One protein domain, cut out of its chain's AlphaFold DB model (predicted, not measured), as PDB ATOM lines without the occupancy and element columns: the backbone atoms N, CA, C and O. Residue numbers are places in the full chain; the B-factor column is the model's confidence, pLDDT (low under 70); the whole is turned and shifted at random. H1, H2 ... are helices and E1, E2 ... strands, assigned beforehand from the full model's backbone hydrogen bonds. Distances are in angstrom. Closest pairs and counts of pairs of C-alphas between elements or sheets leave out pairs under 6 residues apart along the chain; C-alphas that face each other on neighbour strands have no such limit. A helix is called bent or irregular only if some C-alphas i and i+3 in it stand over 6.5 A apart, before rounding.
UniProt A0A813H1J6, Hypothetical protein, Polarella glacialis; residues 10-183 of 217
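What this domain is: This is residues 10 to 183 of the 217 residues of the protein "Hypothetical protein" of Polarella glacialis (UniProt A0A813H1J6). Look first for a small three-stranded sheet, E1 to E3, at one end of the domain; H6 covers one face of it and crosses H1 almost at right angles. From an edge of the sheet the long helix H5 reaches back through the middle, where H4 pairs with it as a helical hairpin, to H3 at the other end, with H2 near H3 and H4. A long loop, residues 29 to 48, reaches away from this body, its C-alphas 12 to 28 A from the mean of all C-alphas. The printed part has 174 residues with six named helices, then three named strands in the order E1, E2, E3, all antiparallel, and is mostly helix. It is compact, with a radius of gyration of the C-alphas of 16.7 A and spans of 46 by 43 by 29 A.

How they stand to each other: Start at E1, residues 161 to 166, E2, residues 169 to 174, and E3, residues 179 to 181, a meander, each strand the antiparallel neighbour of the one before. Between E1 and E2, N 164 and O 171 are 2.8 A apart, within hydrogen-bond range; between E2 and E3, N 172 and O 181 are also 2.8 A apart. H6, residues 134 to 153, is on one face of this sheet, making two layers, at a height over the sheet of 9.2 A; it lies over E1 and E2 and runs slantwise to the strands, at 34 degrees to E1 on the local plane. H6 is irregular, with C-alphas 135 and 138 7.7 A apart. H1, residues 13 to 28, touches H6, about perpendicular at 89 degrees, with the C-alphas of Gly 20 and Gly 149 closest at 3.4 A. H5, residues 102 to 124, only grazes the sheet with residues 119 to 124, and its residues 113 to 120 touch H6, closest at the C-alphas of Asp 116 and Ser 141, 5.4 A. H4, residues 82 to 91, forms a hairpin with H5, a steep tilt of 39 degrees, opposite ways; the C-alphas of Leu 82 and Gln 118 are closest, 5.6 A. H4 also touches H1, closest at the C-alphas of Arg 25 and Leu 86, 5.8 A. H3, residues 67 to 74, touches residues 103 to 110 of H5, a shallow tilt of 13 degrees, the same way, with the C-alphas of Gln 74 and Phe 107 closest at 5.6 A. H2, residues 49 to 56, touches H4, closest at the C-alphas of Leu 56 and Ile 88, 6.8 A, and only just touches H3, with 3 pairs of C-alphas within 8 A and Phe 51 and Ala 73 closest at 7.0 A. H2 and H5 are apart. Every O i to N i+4 pair is within hydrogen-bond range in H1 to H5, and 14 of 16 are in H6.

Where its parts are: Find C-alpha 13 at (260.964, 491.316, 395.045), where H1 begins its 21.9 A. H2, H3 and H4 follow, the short helices. H5 starts at C-alpha 102, (270.409, 514.134, 398.375), and runs 33.1 A; H6 runs 30.1 A. E1 and E2 span 15.6 A and 14.9 A, and E3 ends at C-alpha 181, (281.338, 478.566, 387.431).

The domain as a whole: The two C-alphas farthest apart are those of Pro 10 and Asn 41, 53.0 A. The printed part has no cut, and its one long link is H1 to H2, 20 residues. The mean pLDDT of the printed part is 94.6, and no printed residue is under 70.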
ATOM      1  N   PRO A  10     255.614 484.109 395.214       90.50
ATOM      2  CA  PRO A  10     254.552 484.777 395.968       90.50
ATOM      3  C   PRO A  10     255.029 486.000 396.775       90.50
ATOM      4  O   PRO A  10     254.212 486.649 397.424       90.50
ATOM      5  N   GLN A  11     256.334 486.292 396.807       92.31
ATOM      6  CA  GLN A  11     256.909 487.359 397.633       92.31
ATOM      7  C   GLN A  11     257.224 488.604 396.803       92.31
ATOM      8  O   GLN A  11     257.589 488.515 395.631       92.31
ATOM      9  N   LEU A  12     257.142 489.774 397.440       94.81
ATOM     10  CA  LEU A  12     257.608 491.028 396.849       94.81
ATOM     11  C   LEU A  12     259.115 490.963 396.609       94.81
ATOM     12  O   LEU A  12     259.878 490.606 397.508       94.81
ATOM     13  N   GLU A  13     259.552 491.368 395.420       94.38
ATOM     14  CA  GLU A  13     260.964 491.316 395.045       94.38
ATOM     15  C   GLU A  13     261.837 492.141 396.000       94.38
ATOM     16  O   GLU A  13     262.907 491.694 396.394       94.38
ATOM     17  N   GLU A  14     261.358 493.301 396.455       94.44
ATOM     18  CA  GLU A  14     262.073 494.152 397.413       94.44
ATOM     19  C   GLU A  14     262.345 493.442 398.751       94.44
ATOM     20  O   GLU A  14     263.401 493.624 399.359       94.44
ATOM     21  N   ARG A  15     261.409 492.606 399.218       95.69
ATOM     22  CA  ARG A  15     261.589 491.801 400.434       95.69
ATOM     23  C   ARG A  15     262.660 490.735 400.216       95.69
ATOM     24  O   ARG A  15     263.571 490.614 401.032       95.69
ATOM     25  N   VAL A  16     262.567 490.005 399.104       96.69
ATOM     26  CA  VAL A  16     263.527 488.952 398.745       96.69
ATOM     27  C   VAL A  16     264.922 489.542 398.549       96.69
ATOM     28  O   VAL A  16     265.902 488.992 399.038       96.69
ATOM     29  N   PHE A  17     265.022 490.710 397.916       96.69
ATOM     30  CA  PHE A  17     266.278 491.424 397.715       96.69
ATOM     31  C   PHE A  17     266.933 491.824 399.045       96.69
ATOM     32  O   PHE A  17     268.128 491.600 399.236       96.69
ATOM     33  N   ARG A  18     266.155 492.347 400.005       97.38
ATOM     34  CA  ARG A  18     266.646 492.663 401.361       97.38
ATOM     35  C   ARG A  18     267.162 491.425 402.090       97.38
ATOM     36  O   ARG A  18     268.270 491.455 402.629       97.38
ATOM     37  N   ALA A  19     266.394 490.336 402.071       97.44
ATOM     38  CA  ALA A  19     266.823 489.058 402.637       97.44
ATOM     39  C   ALA A  19     268.113 488.556 401.961       97.44
ATOM     40  O   ALA A  19     269.035 488.090 402.632       97.44
ATOM     41  N   GLY A  20     268.212 488.748 400.645       97.81
ATOM     42  CA  GLY A  20     269.362 488.394 399.827       97.81
ATOM     43  C   GLY A  20     270.635 489.137 400.186       97.81
ATOM     44  O   GLY A  20     271.671 488.501 400.353       97.81
ATOM     45  N   LEU A  21     270.569 490.454 400.392       98.31
ATOM     46  CA  LEU A  21     271.721 491.242 400.843       98.31
ATOM     47  C   LEU A  21     272.249 490.741 402.193       98.31
ATOM     48  O   LEU A  21     273.456 490.571 402.369       98.31
ATOM     49  N   GLN A  22     271.349 490.444 403.133       98.19
ATOM     50  CA  GLN A  22     271.725 489.922 404.449       98.19
ATOM     51  C   GLN A  22     272.304 488.505 404.378       98.19
ATOM     52  O   GLN A  22     273.243 488.186 405.109       98.19
ATOM     53  N   ALA A  23     271.730 487.636 403.544       97.25
ATOM     54  CA  ALA A  23     272.212 486.275 403.343       97.25
ATOM     55  C   ALA A  23     273.577 486.266 402.640       97.25
ATOM     56  O   ALA A  23     274.484 485.559 403.076       97.25
ATOM     57  N   LEU A  24     273.758 487.113 401.626       97.94
ATOM     58  CA  LEU A  24     275.031 487.300 400.942       97.94
ATOM     59  C   LEU A  24     276.102 487.833 401.902       97.94
ATOM     60  O   LEU A  24     277.198 487.284 401.941       97.94
ATOM     61  N   ARG A  25     275.788 488.831 402.740       97.75
ATOM     62  CA  ARG A  25     276.712 489.303 403.786       97.75
ATOM     63  C   ARG A  25     277.132 488.173 404.725       97.75
ATOM     64  O   ARG A  25     278.315 488.042 405.011       97.75
ATOM     65  N   ARG A  26     276.190 487.337 405.176       97.00
ATOM     66  CA  ARG A  26     276.496 486.174 406.027       97.00
ATOM     67  C   ARG A  26     277.438 485.179 405.343       97.00
ATOM     68  O   ARG A  26     278.307 484.642 406.017       97.00
ATOM     69  N   ALA A  27     277.282 484.956 404.038       96.06
ATOM     70  CA  ALA A  27     278.141 484.057 403.268       96.06
ATOM     71  C   ALA A  27     279.547 484.631 403.024       96.06
ATOM     72  O   ALA A  27     280.534 483.914 403.147       96.06
ATOM     73  N   ILE A  28     279.650 485.927 402.712       96.50
ATOM     74  CA  ILE A  28     280.943 486.610 402.542       96.50
ATOM     75  C   ILE A  28     281.680 486.744 403.881       96.50
ATOM     76  O   ILE A  28     282.905 486.627 403.928       96.50
ATOM     77  N   GLY A  29     280.932 486.955 404.962       96.25
ATOM     78  CA  GLY A  29     281.460 487.205 406.291       96.25
ATOM     79  C   GLY A  29     281.894 488.655 406.500       96.25
ATOM     80  O   GLY A  29     282.019 489.453 405.572       96.25
ATOM     81  N   ASP A  30     282.141 488.972 407.767       95.62
ATOM     82  CA  ASP A  30     282.561 490.295 408.239       95.62
ATOM     83  C   ASP A  30     284.055 490.309 408.631       95.62
ATOM     84  O   ASP A  30     284.527 491.199 409.344       95.62
ATOM     85  N   ALA A  31     284.816 489.301 408.188       90.50
ATOM     86  CA  ALA A  31     286.263 489.299 408.359       90.50
ATOM     87  C   ALA A  31     286.850 490.526 407.648       90.50
ATOM     88  O   ALA A  31     286.411 490.891 406.558       90.50
ATOM     89  N   ASP A  32     287.826 491.177 408.281       90.12
ATOM     90  CA  ASP A  32     288.556 492.296 407.685       90.12
ATOM     91  C   ASP A  32     287.717 493.548 407.354       90.12
ATOM     92  O   ASP A  32     288.158 494.394 406.577       90.12
ATOM     93  N   LEU A  33     286.548 493.749 407.986       96.12
ATOM     94  CA  LEU A  33     285.752 494.977 407.795       96.12
ATOM     95  C   LEU A  33     286.558 496.260 408.041       96.12
ATOM     96  O   LEU A  33     286.356 497.252 407.346       96.12
ATOM     97  N   LEU A  34     287.484 496.249 408.999       97.44
ATOM     98  CA  LEU A  34     288.332 497.400 409.333       97.44
ATOM     99  C   LEU A  34     289.719 497.345 408.668       97.44
ATOM    100  O   LEU A  34     290.595 498.148 408.986       97.44
ATOM    101  N   THR A  35     289.923 496.421 407.728       96.38
ATOM    102  CA  THR A  35     291.156 496.308 406.950       96.38
ATOM    103  C   THR A  35     290.980 497.059 405.631       96.38
ATOM    104  O   THR A  35     290.229 496.651 404.749       96.38
ATOM    105  N   PHE A  36     291.680 498.184 405.483       96.06
ATOM    106  CA  PHE A  36     291.587 499.035 404.293       96.06
ATOM    107  C   PHE A  36     292.775 498.841 403.349       96.06
ATOM    108  O   PHE A  36     293.900 498.600 403.807       96.06
ATOM    109  N   PRO A  37     292.564 498.989 402.027       93.94
ATOM    110  CA  PRO A  37     293.644 498.887 401.063       93.94
ATOM    111  C   PRO A  37     294.690 499.984 401.279       93.94
ATOM    112  O   PRO A  37     294.385 501.155 401.533       93.94
ATOM    113  N   LYS A  38     295.952 499.589 401.123       95.94
ATOM    114  CA  LYS A  38     297.119 500.468 401.175       95.94
ATOM    115  C   LYS A  38     297.796 500.492 399.812       95.94
ATOM    116  O   LYS A  38     297.770 499.513 399.070       95.94
ATOM    117  N   ARG A  39     298.421 501.617 399.484       95.12
ATOM    118  CA  ARG A  39     299.293 501.747 398.313       95.12
ATOM    119  C   ARG A  39     300.577 500.923 398.517       95.12
ATOM    120  O   ARG A  39     300.900 500.592 399.658       95.12
ATOM    121  N   PRO A  40     301.372 500.659 397.461       96.31
ATOM    122  CA  PRO A  40     302.635 499.919 397.588       96.31
ATOM    123  C   PRO A  40     303.631 500.521 398.593       96.31
ATOM    124  O   PRO A  40     304.441 499.806 399.167       96.31
ATOM    125  N   ASN A  41     303.550 501.830 398.847       95.88
ATOM    126  CA  ASN A  41     304.358 502.536 399.848       95.88
ATOM    127  C   ASN A  41     303.800 502.440 401.289       95.88
ATOM    128  O   ASN A  41     304.285 503.137 402.175       95.88
ATOM    129  N   GLY A  42     302.741 501.659 401.522       95.25
ATOM    130  CA  GLY A  42     302.089 501.494 402.824       95.25
ATOM    131  C   GLY A  42     301.116 502.610 403.223       95.25
ATOM    132  O   GLY A  42     300.438 502.472 404.242       95.25
ATOM    133  N   THR A  43     300.999 503.693 402.444       95.06
ATOM    134  CA  THR A  43     300.047 504.777 402.748       95.06
ATOM    135  C   THR A  43     298.597 504.347 402.492       95.06
ATOM    136  O   THR A  43     298.358 503.571 401.558       95.06
ATOM    137  N   PRO A  44     297.619 504.831 403.285       95.56
ATOM    138  CA  PRO A  44     296.202 504.570 403.043       95.56
ATOM    139  C   PRO A  44     295.777 504.933 401.621       95.56
ATOM    140  O   PRO A  44     296.151 505.986 401.099       95.56
ATOM    141  N   MET A  45     294.991 504.063 400.984       96.25
ATOM    142  CA  MET A  45     294.419 504.378 399.676       96.25
ATOM    143  C   MET A  45     293.214 505.319 399.793       96.25
ATOM    144  O   MET A  45     293.025 506.153 398.910       96.25
ATOM    145  N   LEU A  46     292.450 505.207 400.885       97.12
ATOM    146  CA  LEU A  46     291.266 506.015 401.167       97.12
ATOM    147  C   LEU A  46     291.665 507.358 401.780       97.12
ATOM    148  O   LEU A  46     292.422 507.406 402.751       97.12
ATOM    149  N   LEU A  47     291.098 508.446 401.264       96.69
ATOM    150  CA  LEU A  47     291.294 509.788 401.816       96.69
ATOM    151  C   LEU A  47     290.497 509.995 403.111       96.69
ATOM    152  O   LEU A  47     290.926 510.725 404.003       96.69
ATOM    153  N   ARG A  48     289.333 509.351 403.224       96.88
ATOM    154  CA  ARG A  48     288.392 509.452 404.347       96.88
ATOM    155  C   ARG A  48     288.283 508.146 405.129       96.88
ATOM    156  O   ARG A  48     287.204 507.802 405.598       96.88
ATOM    157  N   GLN A  49     289.394 507.431 405.326       97.25
ATOM    158  CA  GLN A  49     289.400 506.148 406.047       97.25
ATOM    159  C   GLN A  49     288.681 506.217 407.411       97.25
ATOM    160  O   GLN A  49     287.812 505.393 407.679       97.25
ATOM    161  N   GLY A  50     288.940 507.250 408.225       97.69
ATOM    162  CA  GLY A  50     288.296 507.414 409.539       97.69
ATOM    163  C   GLY A  50     286.774 507.643 409.498       97.69
ATOM    164  O   GLY A  50     286.086 507.465 410.503       97.69
ATOM    165  N   PHE A  51     286.210 508.035 408.349       98.25
ATOM    166  CA  PHE A  51     284.757 508.046 408.152       98.25
ATOM    167  C   PHE A  51     284.227 506.612 408.055       98.25
ATOM    168  O   PHE A  51     283.300 506.250 408.779       98.25
ATOM    169  N   PHE A  52     284.861 505.778 407.226       98.38
ATOM    170  CA  PHE A  52     284.470 504.380 407.055       98.38
ATOM    171  C   PHE A  52     284.738 503.536 408.296       98.38
ATOM    172  O   PHE A  52     283.905 502.705 408.623       98.38
ATOM    173  N   GLU A  53     285.827 503.769 409.029       98.19
ATOM    174  CA  GLU A  53     286.083 503.087 410.306       98.19
ATOM    175  C   GLU A  53     284.926 503.282 411.288       98.19
ATOM    176  O   GLU A  53     284.409 502.310 411.840       98.19
ATOM    177  N   ARG A  54     284.465 504.528 411.462       98.12
ATOM    178  CA  ARG A  54     283.333 504.830 412.346       98.12
ATOM    179  C   ARG A  54     282.021 504.268 411.808       98.12
ATOM    180  O   ARG A  54     281.251 503.708 412.581       98.12
ATOM    181  N   LEU A  55     281.781 504.380 410.499       97.69
ATOM    182  CA  LEU A  55     280.571 503.859 409.858       97.69
ATOM    183  C   LEU A  55     280.475 502.326 409.973       97.69
ATOM    184  O   LEU A  55     279.435 501.793 410.347       97.69
ATOM    185  N   LEU A  56     281.571 501.614 409.698       97.94
ATOM    186  CA  LEU A  56     281.658 500.151 409.757       97.94
ATOM    187  C   LEU A  56     281.691 499.621 411.197       97.94
ATOM    188  O   LEU A  56     281.278 498.494 411.442       97.94
ATOM    189  N   SER A  57     282.116 500.442 412.159       97.19
ATOM    190  CA  SER A  57     282.041 500.126 413.593       97.19
ATOM    191  C   SER A  57     280.699 500.510 414.231       97.19
ATOM    192  O   SER A  57     280.576 500.445 415.452       97.19
ATOM    193  N   ALA A  58     279.716 500.957 413.437       95.00
ATOM    194  CA  ALA A  58     278.428 501.473 413.914       95.00
ATOM    195  C   ALA A  58     278.545 502.623 414.944       95.00
ATOM    196  O   ALA A  58     277.662 502.826 415.771       95.00
ATOM    197  N   GLN A  59     279.635 503.394 414.889       96.69
ATOM    198  CA  GLN A  59     279.869 504.588 415.715       96.69
ATOM    199  C   GLN A  59     279.392 505.879 415.036       96.69
ATOM    200  O   GLN A  59     279.447 506.957 415.628       96.69
ATOM    201  N   LEU A  60     278.981 505.788 413.772       96.06
ATOM    202  CA  LEU A  60     278.480 506.892 412.969       96.06
ATOM    203  C   LEU A  60     277.238 506.428 412.214       96.06
ATOM    204  O   LEU A  60     277.288 505.424 411.506       96.06
ATOM    205  N   GLU A  61     276.151 507.185 412.322       95.56
ATOM    206  CA  GLU A  61     274.974 506.995 411.479       95.56
ATOM    207  C   GLU A  61     275.085 507.872 410.227       95.56
ATOM    208  O   GLU A  61     275.390 509.068 410.296       95.56
ATOM    209  N   LEU A  62     274.811 507.297 409.055       96.38
ATOM    210  CA  LEU A  62     274.885 508.038 407.794       96.38
ATOM    211  C   LEU A  62     273.858 509.181 407.737       96.38
ATOM    212  O   LEU A  62     274.136 510.236 407.166       96.38
ATOM    213  N   SER A  63     272.690 508.992 408.357       95.56
ATOM    214  CA  SER A  63     271.607 509.980 408.416       95.56
ATOM    215  C   SER A  63     271.977 511.238 409.208       95.56
ATOM    216  O   SER A  63     271.522 512.326 408.864       95.56
ATOM    217  N   SER A  64     272.810 511.114 410.243       94.38
ATOM    218  CA  SER A  64     273.254 512.238 411.080       94.38
ATOM    219  C   SER A  64     274.600 512.825 410.643       94.38
ATOM    220  O   SER A  64     275.059 513.823 411.200       94.38
ATOM    221  N   SER A  65     275.233 512.238 409.625       96.62
ATOM    222  CA  SER A  65     276.529 512.684 409.121       96.62
ATOM    223  C   SER A  65     276.417 513.994 408.322       96.62
ATOM    224  O   SER A  65     275.521 514.118 407.478       96.62
ATOM    225  N   PRO A  66     277.347 514.956 408.503       96.81
ATOM    226  CA  PRO A  66     277.394 516.170 407.692       96.81
ATOM    227  C   PRO A  66     277.524 515.855 406.198       96.81
ATOM    228  O   PRO A  66     278.353 515.036 405.798       96.81
ATOM    229  N   ALA A  67     276.762 516.553 405.350       97.25
ATOM    230  CA  ALA A  67     276.793 516.335 403.900       97.25
ATOM    231  C   ALA A  67     278.203 516.513 403.301       97.25
ATOM    232  O   ALA A  67     278.585 515.778 402.395       97.25
ATOM    233  N   SER A  68     279.011 517.430 403.842       97.19
ATOM    234  CA  SER A  68     280.408 517.620 403.428       97.19
ATOM    235  C   SER A  68     281.270 516.377 403.651       97.19
ATOM    236  O   SER A  68     282.094 516.042 402.800       97.19
ATOM    237  N   ASP A  69     281.069 515.677 404.768       97.56
ATOM    238  CA  ASP A  69     281.836 514.479 405.116       97.56
ATOM    239  C   ASP A  69     281.413 513.301 404.239       97.56
ATOM    240  O   ASP A  69     282.266 512.609 403.682       97.56
ATOM    241  N   VAL A  70     280.098 513.128 404.051       98.12
ATOM    242  CA  VAL A  70     279.525 512.085 403.189       98.12
ATOM    243  C   VAL A  70     279.971 512.275 401.737       98.12
ATOM    244  O   VAL A  70     280.455 511.333 401.111       98.12
ATOM    245  N   SER A  71     279.870 513.500 401.213       97.81
ATOM    246  CA  SER A  71     280.298 513.832 399.849       97.81
ATOM    247  C   SER A  71     281.794 513.584 399.652       97.81
ATOM    248  O   SER A  71     282.199 512.994 398.651       97.81
ATOM    249  N   ALA A  72     282.628 513.959 400.627       97.00
ATOM    250  CA  ALA A  72     284.061 513.712 400.541       97.00
ATOM    251  C   ALA A  72     284.399 512.209 400.573       97.00
ATOM    252  O   ALA A  72     285.302 511.774 399.858       97.00
ATOM    253  N   ALA A  73     283.675 511.417 401.370       98.06
ATOM    254  CA  ALA A  73     283.856 509.968 401.453       98.06
ATOM    255  C   ALA A  73     283.351 509.224 400.205       98.06
ATOM    256  O   ALA A  73     283.858 508.155 399.885       98.06
ATOM    257  N   GLN A  74     282.396 509.784 399.456       97.94
ATOM    258  CA  GLN A  74     281.793 509.135 398.286       97.94
ATOM    259  C   GLN A  74     282.828 508.691 397.235       97.94
ATOM    260  O   GLN A  74     282.699 507.616 396.652       97.94
ATOM    261  N   THR A  75     283.893 509.471 397.029       96.00
ATOM    262  CA  THR A  75     284.958 509.141 396.059       96.00
ATOM    263  C   THR A  75     285.783 507.905 396.434       96.00
ATOM    264  O   THR A  75     286.335 507.241 395.554       96.00
ATOM    265  N   ASP A  76     285.826 507.567 397.722       98.00
ATOM    266  CA  ASP A  76     286.554 506.421 398.258       98.00
ATOM    267  C   ASP A  76     285.726 505.124 398.221       98.00
ATOM    268  O   ASP A  76     286.285 504.042 398.375       98.00
ATOM    269  N   VAL A  77     284.411 505.189 397.974       98.31
ATOM    270  CA  VAL A  77     283.509 504.017 398.011       98.31
ATOM    271  C   VAL A  77     283.961 502.905 397.057       98.31
ATOM    272  O   VAL A  77     283.960 501.734 397.426       98.31
ATOM    273  N   ARG A  78     284.450 503.260 395.861       96.81
ATOM    274  CA  ARG A  78     284.986 502.305 394.867       96.81
ATOM    275  C   ARG A  78     286.193 501.495 395.360       96.81
ATOM    276  O   ARG A  78     286.569 500.499 394.747       96.81
ATOM    277  N   HIS A  79     286.848 501.964 396.419       96.69
ATOM    278  CA  HIS A  79     288.021 501.338 397.010       96.69
ATOM    279  C   HIS A  79     287.668 500.360 398.134       96.69
ATOM    280  O   HIS A  79     288.547 499.638 398.598       96.69
ATOM    281  N   LEU A  80     286.404 500.313 398.554       97.62
ATOM    282  CA  LEU A  80     285.939 499.387 399.574       97.62
ATOM    283  C   LEU A  80     285.845 497.956 399.037       97.62
ATOM    284  O   LEU A  80     285.548 497.715 397.862       97.62
ATOM    285  N   GLY A  81     286.091 497.002 399.932       96.69
ATOM    286  CA  GLY A  81     285.878 495.583 399.680       96.69
ATOM    287  C   GLY A  81     284.395 495.206 399.709       96.69
ATOM    288  O   GLY A  81     283.560 495.918 400.268       96.69
ATOM    289  N   LEU A  82     284.068 494.038 399.147       97.44
ATOM    290  CA  LEU A  82     282.689 493.538 399.077       97.44
ATOM    291  C   LEU A  82     282.024 493.437 400.462       97.44
ATOM    292  O   LEU A  82     280.885 493.867 400.618       97.44
ATOM    293  N   ALA A  83     282.744 492.935 401.473       97.75
ATOM    294  CA  ALA A  83     282.237 492.832 402.845       97.75
ATOM    295  C   ALA A  83     281.855 494.204 403.429       97.75
ATOM    296  O   ALA A  83     280.779 494.365 403.999       97.75
ATOM    297  N   GLN A  84     282.697 495.222 403.218       98.44
ATOM    298  CA  GLN A  84     282.457 496.591 403.689       98.44
ATOM    299  C   GLN A  84     281.232 497.215 403.005       98.44
ATOM    300  O   GLN A  84     280.390 497.815 403.672       98.44
ATOM    301  N   LEU A  85     281.096 497.037 401.687       98.50
ATOM    302  CA  LEU A  85     279.949 497.533 400.917       98.50
ATOM    303  C   LEU A  85     278.644 496.855 401.349       98.50
ATOM    304  O   LEU A  85     277.649 497.538 401.597       98.50
ATOM    305  N   LEU A  86     278.662 495.529 401.516       98.31
ATOM    306  CA  LEU A  86     277.522 494.765 402.027       98.31
ATOM    307  C   LEU A  86     277.147 495.189 403.445       98.31
ATOM    308  O   LEU A  86     275.961 495.323 403.736       98.31
ATOM    309  N   PHE A  87     278.129 495.431 404.319       98.31
ATOM    310  CA  PHE A  87     277.881 495.933 405.666       98.31
ATOM    311  C   PHE A  87     277.162 497.280 405.622       98.31
ATOM    312  O   PHE A  87     276.080 497.407 406.192       98.31
ATOM    313  N   ILE A  88     277.718 498.260 404.898       98.12
ATOM    314  CA  ILE A  88     277.125 499.597 404.769       98.12
ATOM    315  C   ILE A  88     275.704 499.484 404.222       98.12
ATOM    316  O   ILE A  88     274.785 500.080 404.788       98.12
ATOM    317  N   ARG A  89     275.502 498.691 403.163       97.81
ATOM    318  CA  ARG A  89     274.186 498.556 402.542       97.81
ATOM    319  C   ARG A  89     273.170 497.881 403.461       97.81
ATOM    320  O   ARG A  89     272.045 498.371 403.560       97.81
ATOM    321  N   CYS A  90     273.567 496.811 404.153       97.62
ATOM    322  CA  CYS A  90     272.725 496.085 405.107       97.62
ATOM    323  C   CYS A  90     272.319 496.952 406.308       97.62
ATOM    324  O   CYS A  90     271.179 496.874 406.758       97.62
ATOM    325  N   SER A  91     273.225 497.794 406.807       97.00
ATOM    326  CA  SER A  91     272.946 498.703 407.927       97.00
ATOM    327  C   SER A  91     271.959 499.822 407.566       97.00
ATOM    328  O   SER A  91     271.434 500.481 408.455       97.00
ATOM    329  N   HIS A  92     271.672 500.017 406.274       96.56
ATOM    330  CA  HIS A  92     270.794 501.071 405.757       96.56
ATOM    331  C   HIS A  92     269.691 500.518 404.836       96.56
ATOM    332  O   HIS A  92     269.249 501.198 403.911       96.56
ATOM    333  N   LEU A  93     269.240 499.273 405.047       93.56
ATOM    334  CA  LEU A  93     268.162 498.672 404.241       93.56
ATOM    335  C   LEU A  93     266.842 499.438 404.358       93.56
ATOM    336  O   LEU A  93     266.174 499.645 403.353       93.56
ATOM    337  N   GLU A  94     266.518 499.885 405.570       90.00
ATOM    338  CA  GLU A  94     265.289 500.622 405.896       90.00
ATOM    339  C   GLU A  94     265.502 502.143 405.930       90.00
ATOM    340  O   GLU A  94     264.655 502.885 406.426       90.00
ATOM    341  N   ALA A  95     266.654 502.630 405.457       88.25
ATOM    342  CA  ALA A  95     266.962 504.049 405.512       88.25
ATOM    343  C   ALA A  95     266.013 504.833 404.596       88.25
ATOM    344  O   ALA A  95     266.062 504.722 403.372       88.25
ATOM    345  N   GLN A  96     265.169 505.661 405.207       87.94
ATOM    346  CA  GLN A  96     264.316 506.618 404.515       87.94
ATOM    347  C   GLN A  96     264.904 508.010 404.711       87.94
ATOM    348  O   GLN A  96     264.704 508.659 405.738       87.94
ATOM    349  N   PHE A  97     265.686 508.454 403.734       90.56
ATOM    350  CA  PHE A  97     266.246 509.795 403.755       90.56
ATOM    351  C   PHE A  97     265.202 510.820 403.323       90.56
ATOM    352  O   PHE A  97     264.452 510.606 402.368       90.56
ATOM    353  N   ALA A  98     265.170 511.960 404.015       91.56
ATOM    354  CA  ALA A  98     264.345 513.081 403.591       91.56
ATOM    355  C   ALA A  98     264.769 513.545 402.181       91.56
ATOM    356  O   ALA A  98     265.949 513.442 401.840       91.56
ATOM    357  N   PRO A  99     263.868 514.131 401.369       92.00
ATOM    358  CA  PRO A  99     264.209 514.612 400.025       92.00
ATOM    359  C   PRO A  99     265.379 515.611 399.981       92.00
ATOM    360  O   PRO A  99     266.046 515.750 398.962       92.00
ATOM    361  N   THR A 100     265.646 516.299 401.093       93.19
ATOM    362  CA  THR A 100     266.761 517.241 401.258       93.19
ATOM    363  C   THR A 100     268.121 516.560 401.446       93.19
ATOM    364  O   THR A 100     269.153 517.193 401.248       93.19
ATOM    365  N   MET A 101     268.150 515.271 401.788       94.69
ATOM    366  CA  MET A 101     269.361 514.485 402.054       94.69
ATOM    367  C   MET A 101     269.894 513.822 400.776       94.69
ATOM    368  O   MET A 101     270.212 512.633 400.728       94.69
ATOM    369  N   THR A 102     269.991 514.608 399.704       96.31
ATOM    370  CA  THR A 102     270.409 514.134 398.375       96.31
ATOM    371  C   THR A 102     271.820 513.545 398.378       96.31
ATOM    372  O   THR A 102     272.108 512.627 397.612       96.31
ATOM    373  N   THR A 103     272.693 514.027 399.268       97.69
ATOM    374  CA  THR A 103     274.077 513.552 399.388       97.69
ATOM    375  C   THR A 103     274.142 512.130 399.946       97.69
ATOM    376  O   THR A 103     274.860 511.296 399.406       97.69
ATOM    377  N   GLN A 104     273.358 511.818 400.977       97.25
ATOM    378  CA  GLN A 104     273.276 510.480 401.568       97.25
ATOM    379  C   GLN A 104     272.659 509.484 400.582       97.25
ATOM    380  O   GLN A 104     273.168 508.373 400.424       97.25
ATOM    381  N   THR A 105     271.623 509.906 399.853       96.75
ATOM    382  CA  THR A 105     271.033 509.107 398.773       96.75
ATOM    383  C   THR A 105     272.048 508.827 397.660       96.75
ATOM    384  O   THR A 105     272.196 507.682 397.238       96.75
ATOM    385  N   SER A 106     272.805 509.838 397.215       97.19
ATOM    386  CA  SER A 106     273.856 509.668 396.196       97.19
ATOM    387  C   SER A 106     275.010 508.781 396.682       97.19
ATOM    388  O   SER A 106     275.545 507.975 395.915       97.19
ATOM    389  N   PHE A 107     275.361 508.874 397.965       98.31
ATOM    390  CA  PHE A 107     276.341 507.999 398.590       98.31
ATOM    391  C   PHE A 107     275.886 506.535 398.562       98.31
ATOM    392  O   PHE A 107     276.650 505.693 398.099       98.31
ATOM    393  N   LEU A 108     274.646 506.223 398.966       97.94
ATOM    394  CA  LEU A 108     274.133 504.848 398.887       97.94
ATOM    395  C   LEU A 108     274.047 504.339 397.444       97.94
ATOM    396  O   LEU A 108     274.425 503.201 397.198       97.94
ATOM    397  N   ALA A 109     273.670 505.183 396.480       97.25
ATOM    398  CA  ALA A 109     273.711 504.802 395.067       97.25
ATOM    399  C   ALA A 109     275.143 504.471 394.593       97.25
ATOM    400  O   ALA A 109     275.350 503.560 393.794       97.25
ATOM    401  N   SER A 110     276.149 505.178 395.118       98.44
ATOM    402  CA  SER A 110     277.561 504.873 394.843       98.44
ATOM    403  C   SER A 110     278.002 503.566 395.510       98.44
ATOM    404  O   SER A 110     278.806 502.834 394.937       98.44
ATOM    405  N   VAL A 111     277.466 503.256 396.698       98.50
ATOM    406  CA  VAL A 111     277.670 501.965 397.377       98.50
ATOM    407  C   VAL A 111     277.056 500.835 396.561       98.50
ATOM    408  O   VAL A 111     277.740 499.842 396.350       98.50
ATOM    409  N   ASP A 112     275.829 500.995 396.061       98.12
ATOM    410  CA  ASP A 112     275.157 499.995 395.221       98.12
ATOM    411  C   ASP A 112     275.963 499.727 393.936       98.12
ATOM    412  O   ASP A 112     276.305 498.583 393.647       98.12
ATOM    413  N   SER A 113     276.391 500.778 393.226       97.94
ATOM    414  CA  SER A 113     277.223 500.622 392.022       97.94
ATOM    415  C   SER A 113     278.562 499.934 392.310       97.94
ATOM    416  O   SER A 113     279.001 499.085 391.535       97.94
ATOM    417  N   ALA A 114     279.236 500.288 393.409       98.31
ATOM    418  CA  ALA A 114     280.491 499.646 393.791       98.31
ATOM    419  C   ALA A 114     280.277 498.192 394.245       98.31
ATOM    420  O   ALA A 114     281.141 497.345 394.012       98.31
ATOM    421  N   LEU A 115     279.143 497.899 394.889       98.50
ATOM    422  CA  LEU A 115     278.758 496.553 395.311       98.50
ATOM    423  C   LEU A 115     278.590 495.658 394.089       98.50
ATOM    424  O   LEU A 115     279.187 494.584 394.068       98.50
ATOM    425  N   ASP A 116     277.873 496.123 393.065       98.12
ATOM    426  CA  ASP A 116     277.683 495.375 391.821       98.12
ATOM    427  C   ASP A 116     279.029 495.054 391.150       98.12
ATOM    428  O   ASP A 116     279.296 493.914 390.764       98.12
ATOM    429  N   GLU A 117     279.941 496.029 391.079       97.75
ATOM    430  CA  GLU A 117     281.281 495.800 390.533       97.75
ATOM    431  C   GLU A 117     282.099 494.790 391.347       97.75
ATOM    432  O   GLU A 117     282.749 493.910 390.774       97.75
ATOM    433  N   GLN A 118     282.119 494.916 392.680       97.50
ATOM    434  CA  GLN A 118     282.880 494.004 393.537       97.50
ATOM    435  C   GLN A 118     282.293 492.593 393.520       97.50
ATOM    436  O   GLN A 118     283.046 491.617 393.527       97.50
ATOM    437  N   LEU A 119     280.966 492.473 393.460       97.44
ATOM    438  CA  LEU A 119     280.286 491.193 393.338       97.44
ATOM    439  C   LEU A 119     280.612 490.541 391.992       97.44
ATOM    440  O   LEU A 119     281.042 489.391 391.968       97.44
ATOM    441  N   ALA A 120     280.531 491.280 390.883       96.44
ATOM    442  CA  ALA A 120     280.930 490.772 389.573       96.44
ATOM    443  C   ALA A 120     282.404 490.325 389.544       96.44
ATOM    444  O   ALA A 120     282.707 489.229 389.068       96.44
ATOM    445  N   ARG A 121     283.323 491.113 390.124       96.19
ATOM    446  CA  ARG A 121     284.734 490.715 390.282       96.19
ATOM    447  C   ARG A 121     284.866 489.413 391.075       96.19
ATOM    448  O   ARG A 121     285.613 488.525 390.664       96.19
ATOM    449  N   ARG A 122     284.129 489.267 392.180       95.81
ATOM    450  CA  ARG A 122     284.150 488.063 393.025       95.81
ATOM    451  C   ARG A 122     283.654 486.827 392.274       95.81
ATOM    452  O   ARG A 122     284.328 485.796 392.322       95.81
ATOM    453  N   LEU A 123     282.542 486.951 391.550       95.06
ATOM    454  CA  LEU A 123     281.967 485.883 390.728       95.06
ATOM    455  C   LEU A 123     282.943 485.441 389.624       95.06
ATOM    456  O   LEU A 123     283.074 484.245 389.362       95.06
ATOM    457  N   ALA A 124     283.685 486.389 389.041       92.56
ATOM    458  CA  ALA A 124     284.680 486.146 387.999       92.56
ATOM    459  C   ALA A 124     286.044 485.639 388.514       92.56
ATOM    460  O   ALA A 124     286.871 485.206 387.711       92.56
ATOM    461  N   SER A 125     286.301 485.656 389.825       92.12
ATOM    462  CA  SER A 125     287.625 485.324 390.389       92.12
ATOM    463  C   SER A 125     287.901 483.822 390.534       92.12
ATOM    464  O   SER A 125     289.033 483.431 390.808       92.12
ATOM    465  N   SER A 126     286.887 482.968 390.382       86.94
ATOM    466  CA  SER A 126     287.031 481.525 390.619       86.94
ATOM    467  C   SER A 126     287.555 480.779 389.383       86.94
ATOM    468  O   SER A 126     287.242 481.166 388.255       86.94
ATOM    469  N   PRO A 127     288.322 479.682 389.543       83.88
ATOM    470  CA  PRO A 127     288.725 478.846 388.415       83.88
ATOM    471  C   PRO A 127     287.509 478.339 387.629       83.88
ATOM    472  O   PRO A 127     286.572 477.794 388.207       83.88
ATOM    473  N   GLY A 128     287.519 478.519 386.307       84.50
ATOM    474  CA  GLY A 128     286.385 478.146 385.453       84.50
ATOM    475  C   GLY A 128     285.219 479.138 385.487       84.50
ATOM    476  O   GLY A 128     284.111 478.775 385.085       84.50
ATOM    477  N   SER A 129     285.452 480.369 385.947       87.69
ATOM    478  CA  SER A 129     284.430 481.408 386.005       87.69
ATOM    479  C   SER A 129     283.890 481.821 384.637       87.69
ATOM    480  O   SER A 129     284.536 481.696 383.584       87.69
ATOM    481  N   VAL A 130     282.661 482.327 384.661       88.62
ATOM    482  CA  VAL A 130     282.030 482.976 383.513       88.62
ATOM    483  C   VAL A 130     282.498 484.431 383.449       88.62
ATOM    484  O   VAL A 130     282.538 485.127 384.462       88.62
ATOM    485  N   GLN A 131     282.856 484.902 382.253       92.25
ATOM    486  CA  GLN A 131     283.164 486.314 382.029       92.25
ATOM    487  C   GLN A 131     281.863 487.110 382.027       92.25
ATOM    488  O   GLN A 131     280.995 486.843 381.201       92.25
ATOM    489  N   ILE A 132     281.729 488.069 382.940       93.75
ATOM    490  CA  ILE A 132     280.532 488.905 383.051       93.75
ATOM    491  C   ILE A 132     280.686 490.111 382.112       93.75
ATOM    492  O   ILE A 132     281.626 490.888 382.289       93.75
ATOM    493  N   PRO A 133     279.795 490.300 381.120       93.44
ATOM    494  CA  PRO A 133     279.811 491.487 380.276       93.44
ATOM    495  C   PRO A 133     279.610 492.751 381.113       93.44
ATOM    496  O   PRO A 133     278.740 492.782 381.981       93.44
ATOM    497  N   THR A 134     280.341 493.824 380.807       92.00
ATOM    498  CA  THR A 134     280.251 495.097 381.546       92.00
ATOM    499  C   THR A 134     278.821 495.640 381.619       92.00
ATOM    500  O   THR A 134     278.407 496.146 382.656       92.00
ATOM    501  N   GLY A 135     278.037 495.483 380.547       93.62
ATOM    502  CA  GLY A 135     276.634 495.917 380.502       93.62
ATOM    503  C   GLY A 135     275.656 495.044 381.297       93.62
ATOM    504  O   GLY A 135     274.515 495.446 381.466       93.62
ATOM    505  N   ALA A 136     276.083 493.875 381.785       94.06
ATOM    506  CA  ALA A 136     275.246 492.927 382.524       94.06
ATOM    507  C   ALA A 136     275.542 492.909 384.036       94.06
ATOM    508  O   ALA A 136     274.926 492.142 384.770       94.06
ATOM    509  N   VAL A 137     276.490 493.722 384.518       95.62
ATOM    510  CA  VAL A 137     276.978 493.685 385.909       95.62
ATOM    511  C   VAL A 137     275.858 493.913 386.930       95.62
ATOM    512  O   VAL A 137     275.739 493.128 387.872       95.62
ATOM    513  N   ALA A 138     275.012 494.925 386.725       95.19
ATOM    514  CA  ALA A 138     273.903 495.232 387.631       95.19
ATOM    515  C   ALA A 138     272.835 494.121 387.630       95.19
ATOM    516  O   ALA A 138     272.423 493.648 388.689       95.19
ATOM    517  N   ASP A 139     272.441 493.632 386.449       94.00
ATOM    518  CA  ASP A 139     271.433 492.572 386.313       94.00
ATOM    519  C   ASP A 139     271.903 491.245 386.919       94.00
ATOM    520  O   ASP A 139     271.135 490.529 387.566       94.00
ATOM    521  N   VAL A 140     273.182 490.914 386.728       95.12
ATOM    522  CA  VAL A 140     273.799 489.720 387.306       95.12
ATOM    523  C   VAL A 140     273.862 489.841 388.822       95.12
ATOM    524  O   VAL A 140     273.434 488.923 389.517       95.12
ATOM    525  N   SER A 141     274.329 490.979 389.336       96.75
ATOM    526  CA  SER A 141     274.425 491.237 390.776       96.75
ATOM    527  C   SER A 141     273.055 491.163 391.445       96.75
ATOM    528  O   SER A 141     272.886 490.441 392.431       96.75
ATOM    529  N   ARG A 142     272.043 491.802 390.847       96.62
ATOM    530  CA  ARG A 142     270.653 491.727 391.302       96.62
ATOM    531  C   ARG A 142     270.140 490.290 391.327       96.62
ATOM    532  O   ARG A 142     269.598 489.864 392.343       96.62
ATOM    533  N   ALA A 143     270.327 489.535 390.245       96.38
ATOM    534  CA  ALA A 143     269.885 488.145 390.167       96.38
ATOM    535  C   ALA A 143     270.566 487.262 391.225       96.38
ATOM    536  O   ALA A 143     269.895 486.463 391.875       96.38
ATOM    537  N   VAL A 144     271.874 487.435 391.449       96.69
ATOM    538  CA  VAL A 144     272.598 486.727 392.515       96.69
ATOM    539  C   VAL A 144     272.009 487.064 393.882       96.69
ATOM    540  O   VAL A 144     271.659 486.150 394.623       96.69
ATOM    541  N   ILE A 145     271.830 488.348 394.207       98.12
ATOM    542  CA  ILE A 145     271.242 488.777 395.485       98.12
ATOM    543  C   ILE A 145     269.857 488.148 395.682       98.12
ATOM    544  O   ILE A 145     269.577 487.608 396.751       98.12
ATOM    545  N   LEU A 146     269.008 488.144 394.652       97.06
ATOM    546  CA  LEU A 146     267.690 487.511 394.723       97.06
ATOM    547  C   LEU A 146     267.779 486.004 394.983       97.06
ATOM    548  O   LEU A 146     267.006 485.504 395.794       97.06
ATOM    549  N   ILE A 147     268.726 485.286 394.372       96.00
ATOM    550  CA  ILE A 147     268.932 483.852 394.641       96.00
ATOM    551  C   ILE A 147     269.315 483.619 396.107       96.00
ATOM    552  O   ILE A 147     268.740 482.741 396.746       96.00
ATOM    553  N   TYR A 148     270.220 484.428 396.674       97.00
ATOM    554  CA  TYR A 148     270.528 484.364 398.110       97.00
ATOM    555  C   TYR A 148     269.288 484.636 398.970       97.00
ATOM    556  O   TYR A 148     269.093 483.984 399.997       97.00
ATOM    557  N   GLY A 149     268.436 485.570 398.544       96.25
ATOM    558  CA  GLY A 149     267.183 485.892 399.220       96.25
ATOM    559  C   GLY A 149     266.234 484.705 399.232       96.25
ATOM    560  O   GLY A 149     265.810 484.267 400.299       96.25
ATOM    561  N   VAL A 150     265.990 484.123 398.061       95.06
ATOM    562  CA  VAL A 150     265.160 482.927 397.890       95.06
ATOM    563  C   VAL A 150     265.707 481.758 398.712       95.06
ATOM    564  O   VAL A 150     264.955 481.159 399.476       95.06
ATOM    565  N   GLN A 151     267.012 481.467 398.638       94.19
ATOM    566  CA  GLN A 151     267.630 480.399 399.433       94.19
ATOM    567  C   GLN A 151     267.447 480.623 400.940       94.19
ATOM    568  O   GLN A 151     267.277 479.660 401.682       94.19
ATOM    569  N   SER A 152     267.478 481.875 401.405       93.75
ATOM    570  CA  SER A 152     267.291 482.188 402.826       93.75
ATOM    571  C   SER A 152     265.847 482.016 403.313       93.75
ATOM    572  O   SER A 152     265.628 481.839 404.511       93.75
ATOM    573  N   GLU A 153     264.870 482.053 402.402       91.25
ATOM    574  CA  GLU A 153     263.450 481.874 402.718       91.25
ATOM    575  C   GLU A 153     262.974 480.421 402.532       91.25
ATOM    576  O   GLU A 153     262.039 479.989 403.216       91.25
ATOM    577  N   ILE A 154     263.619 479.640 401.657       90.00
ATOM    578  CA  ILE A 154     263.311 478.218 401.457       90.00
ATOM    579  C   ILE A 154     263.836 477.397 402.643       90.00
ATOM    580  O   ILE A 154     265.037 477.270 402.856       90.00
ATOM    581  N   LYS A 155     262.922 476.776 403.397       81.44
ATOM    582  CA  LYS A 155     263.258 475.942 404.567       81.44
ATOM    583  C   LYS A 155     263.576 474.484 404.229       81.44
ATOM    584  O   LYS A 155     264.215 473.805 405.023       81.44
ATOM    585  N   GLU A 156     263.092 473.996 403.089       78.50
ATOM    586  CA  GLU A 156     263.026 472.556 402.793       78.50
ATOM    587  C   GLU A 156     264.154 472.057 401.881       78.50
ATOM    588  O   GLU A 156     264.432 470.861 401.852       78.50
ATOM    589  N   VAL A 157     264.828 472.951 401.152       75.12
ATOM    590  CA  VAL A 157     265.852 472.586 400.165       75.12
ATOM    591  C   VAL A 157     267.174 473.262 400.514       75.12
ATOM    592  O   VAL A 157     267.374 474.454 400.283       75.12
ATOM    593  N   ALA A 158     268.104 472.474 401.051       74.81
ATOM    594  CA  ALA A 158     269.496 472.871 401.201       74.81
ATOM    595  C   ALA A 158     270.240 472.539 399.901       74.81
ATOM    596  O   ALA A 158     270.823 471.465 399.767       74.81
ATOM    597  N   CYS A 159     270.170 473.436 398.916       85.31
ATOM    598  CA  CYS A 159     271.011 473.342 397.730       85.31
ATOM    599  C   CYS A 159     272.065 474.444 397.772       85.31
ATOM    600  O   CYS A 159     271.748 475.630 397.742       85.31
ATOM    601  N   GLU A 160     273.332 474.049 397.820       89.31
ATOM    602  CA  GLU A 160     274.453 474.993 397.821       89.31
ATOM    603  C   GLU A 160     274.718 475.567 396.425       89.31
ATOM    604  O   GLU A 160     275.338 476.619 396.294       89.31
ATOM    605  N   LYS A 161     274.225 474.894 395.377       91.88
ATOM    606  CA  LYS A 161     274.519 475.209 393.979       91.88
ATOM    607  C   LYS A 161     273.250 475.497 393.196       91.88
ATOM    608  O   LYS A 161     272.350 474.668 393.123       91.88
ATOM    609  N   TRP A 162     273.199 476.662 392.568       93.19
ATOM    610  CA  TRP A 162     272.033 477.140 391.837       93.19
ATOM    611  C   TRP A 162     272.356 477.311 390.361       93.19
ATOM    612  O   TRP A 162     273.381 477.890 390.001       93.19
ATOM    613  N   LEU A 163     271.470 476.824 389.491       93.00
ATOM    614  CA  LEU A 163     271.547 477.152 388.073       93.00
ATOM    615  C   LEU A 163     271.281 478.652 387.911       93.00
ATOM    616  O   LEU A 163     270.223 479.146 388.300       93.00
ATOM    617  N   PHE A 164     272.236 479.365 387.328       93.38
ATOM    618  CA  PHE A 164     272.172 480.801 387.124       93.38
ATOM    619  C   PHE A 164     271.975 481.106 385.643       93.38
ATOM    620  O   PHE A 164     272.761 480.653 384.809       93.38
ATOM    621  N   ARG A 165     270.941 481.893 385.326       92.06
ATOM    622  CA  ARG A 165     270.684 482.417 383.980       92.06
ATOM    623  C   ARG A 165     270.233 483.872 384.059       92.06
ATOM    624  O   ARG A 165     269.119 484.139 384.499       92.06
ATOM    625  N   SER A 166     271.087 484.807 383.649       90.44
ATOM    626  CA  SER A 166     270.768 486.242 383.584       90.44
ATOM    627  C   SER A 166     271.740 486.964 382.651       90.44
ATOM    628  O   SER A 166     272.905 486.581 382.574       90.44
ATOM    629  N   GLY A 167     271.281 487.984 381.921       78.94
ATOM    630  CA  GLY A 167     272.149 488.803 381.059       78.94
ATOM    631  C   GLY A 167     272.898 488.021 379.969       78.94
ATOM    632  O   GLY A 167     274.033 488.357 379.641       78.94
ATOM    633  N   GLY A 168     272.308 486.935 379.453       83.94
ATOM    634  CA  GLY A 168     272.958 486.037 378.486       83.94
ATOM    635  C   GLY A 168     274.038 485.125 379.084       83.94
ATOM    636  O   GLY A 168     274.682 484.384 378.345       83.94
ATOM    637  N   LEU A 169     274.231 485.156 380.404       89.56
ATOM    638  CA  LEU A 169     275.126 484.254 381.115       89.56
ATOM    639  C   LEU A 169     274.389 483.003 381.566       89.56
ATOM    640  O   LEU A 169     273.255 483.080 382.035       89.56
ATOM    641  N   GLU A 170     275.082 481.873 381.492       91.81
ATOM    642  CA  GLU A 170     274.643 480.604 382.054       91.81
ATOM    643  C   GLU A 170     275.789 479.961 382.839       91.81
ATOM    644  O   GLU A 170     276.927 479.889 382.368       91.81
ATOM    645  N   GLY A 171     275.493 479.504 384.052       92.75
ATOM    646  CA  GLY A 171     276.481 478.877 384.917       92.75
ATOM    647  C   GLY A 171     275.872 478.286 386.178       92.75
ATOM    648  O   GLY A 171     274.654 478.256 386.354       92.75
ATOM    649  N   LEU A 172     276.740 477.813 387.063       93.69
ATOM    650  CA  LEU A 172     276.383 477.300 388.374       93.69
ATOM    651  C   LEU A 172     276.912 478.258 389.443       93.69
ATOM    652  O   LEU A 172     278.125 478.440 389.568       93.69
ATOM    653  N   LEU A 173     275.998 478.884 390.177       94.69
ATOM    654  CA  LEU A 173     276.300 479.744 391.312       94.69
ATOM    655  C   LEU A 173     276.472 478.882 392.564       94.69
ATOM    656  O   LEU A 173     275.536 478.208 392.981       94.69
ATOM    657  N   ASP A 174     277.655 478.926 393.161       93.88
ATOM    658  CA  ASP A 174     277.972 478.296 394.438       93.88
ATOM    659  C   ASP A 174     277.761 479.304 395.577       93.88
ATOM    660  O   ASP A 174     278.477 480.305 395.673       93.88
ATOM    661  N   LEU A 175     276.749 479.078 396.414       94.19
ATOM    662  CA  LEU A 175     276.325 480.019 397.455       94.19
ATOM    663  C   LEU A 175     277.301 480.128 398.636       94.19
ATOM    664  O   LEU A 175     277.518 481.241 399.102       94.19
ATOM    665  N   PRO A 176     277.943 479.054 399.130       93.50
ATOM    666  CA  PRO A 176     278.934 479.197 400.196       93.50
ATOM    667  C   PRO A 176     280.145 480.042 399.781       93.50
ATOM    668  O   PRO A 176     280.648 480.834 400.572       93.50
ATOM    669  N   SER A 177     280.620 479.894 398.539       92.81
ATOM    670  CA  SER A 177     281.821 480.590 398.059       92.81
ATOM    671  C   SER A 177     281.538 481.877 397.281       92.81
ATOM    672  O   SER A 177     282.477 482.624 396.995       92.81
ATOM    673  N   CYS A 178     280.277 482.146 396.934       95.81
ATOM    674  CA  CYS A 178     279.868 483.214 396.024       95.81
ATOM    675  C   CYS A 178     280.659 483.195 394.703       95.81
ATOM    676  O   CYS A 178     281.243 484.195 394.275       95.81
ATOM    677  N   ALA A 179     280.718 482.023 394.071       93.88
ATOM    678  CA  ALA A 179     281.419 481.800 392.810       93.88
ATOM    679  C   ALA A 179     280.441 481.426 391.696       93.88
ATOM    680  O   ALA A 179     279.534 480.629 391.918       93.88
ATOM    681  N   LEU A 180     280.648 481.955 390.486       93.44
ATOM    682  CA  LEU A 180     279.879 481.560 389.306       93.44
ATOM    683  C   LEU A 180     280.771 480.777 388.346       93.44
ATOM    684  O   LEU A 180     281.607 481.357 387.652       93.44
ATOM    685  N   CYS A 181     280.575 479.465 388.293       92.25
ATOM    686  CA  CYS A 181     281.338 478.566 387.431       92.25
ATOM    687  C   CYS A 181     280.580 478.283 386.133       92.25
ATOM    688  O   CYS A 181     279.348 478.253 386.114       92.25
ATOM    689  N   LYS A 182     281.305 478.021 385.042       90.38
ATOM    690  CA  LYS A 182     280.698 477.503 383.810       90.38
ATOM    691  C   LYS A 182     279.957 476.200 384.097       90.38
ATOM    692  O   LYS A 182     280.400 475.393 384.916       90.38
ATOM    693  N   LEU A 183     278.851 475.986 383.392       87.31
ATOM    694  CA  LEU A 183     278.180 474.696 383.389       87.31
ATOM    695  C   LEU A 183     279.153 473.675 382.776       87.31
ATOM    696  O   LEU A 183     279.398 473.696 381.572       87.31
TER     697      LEU A 183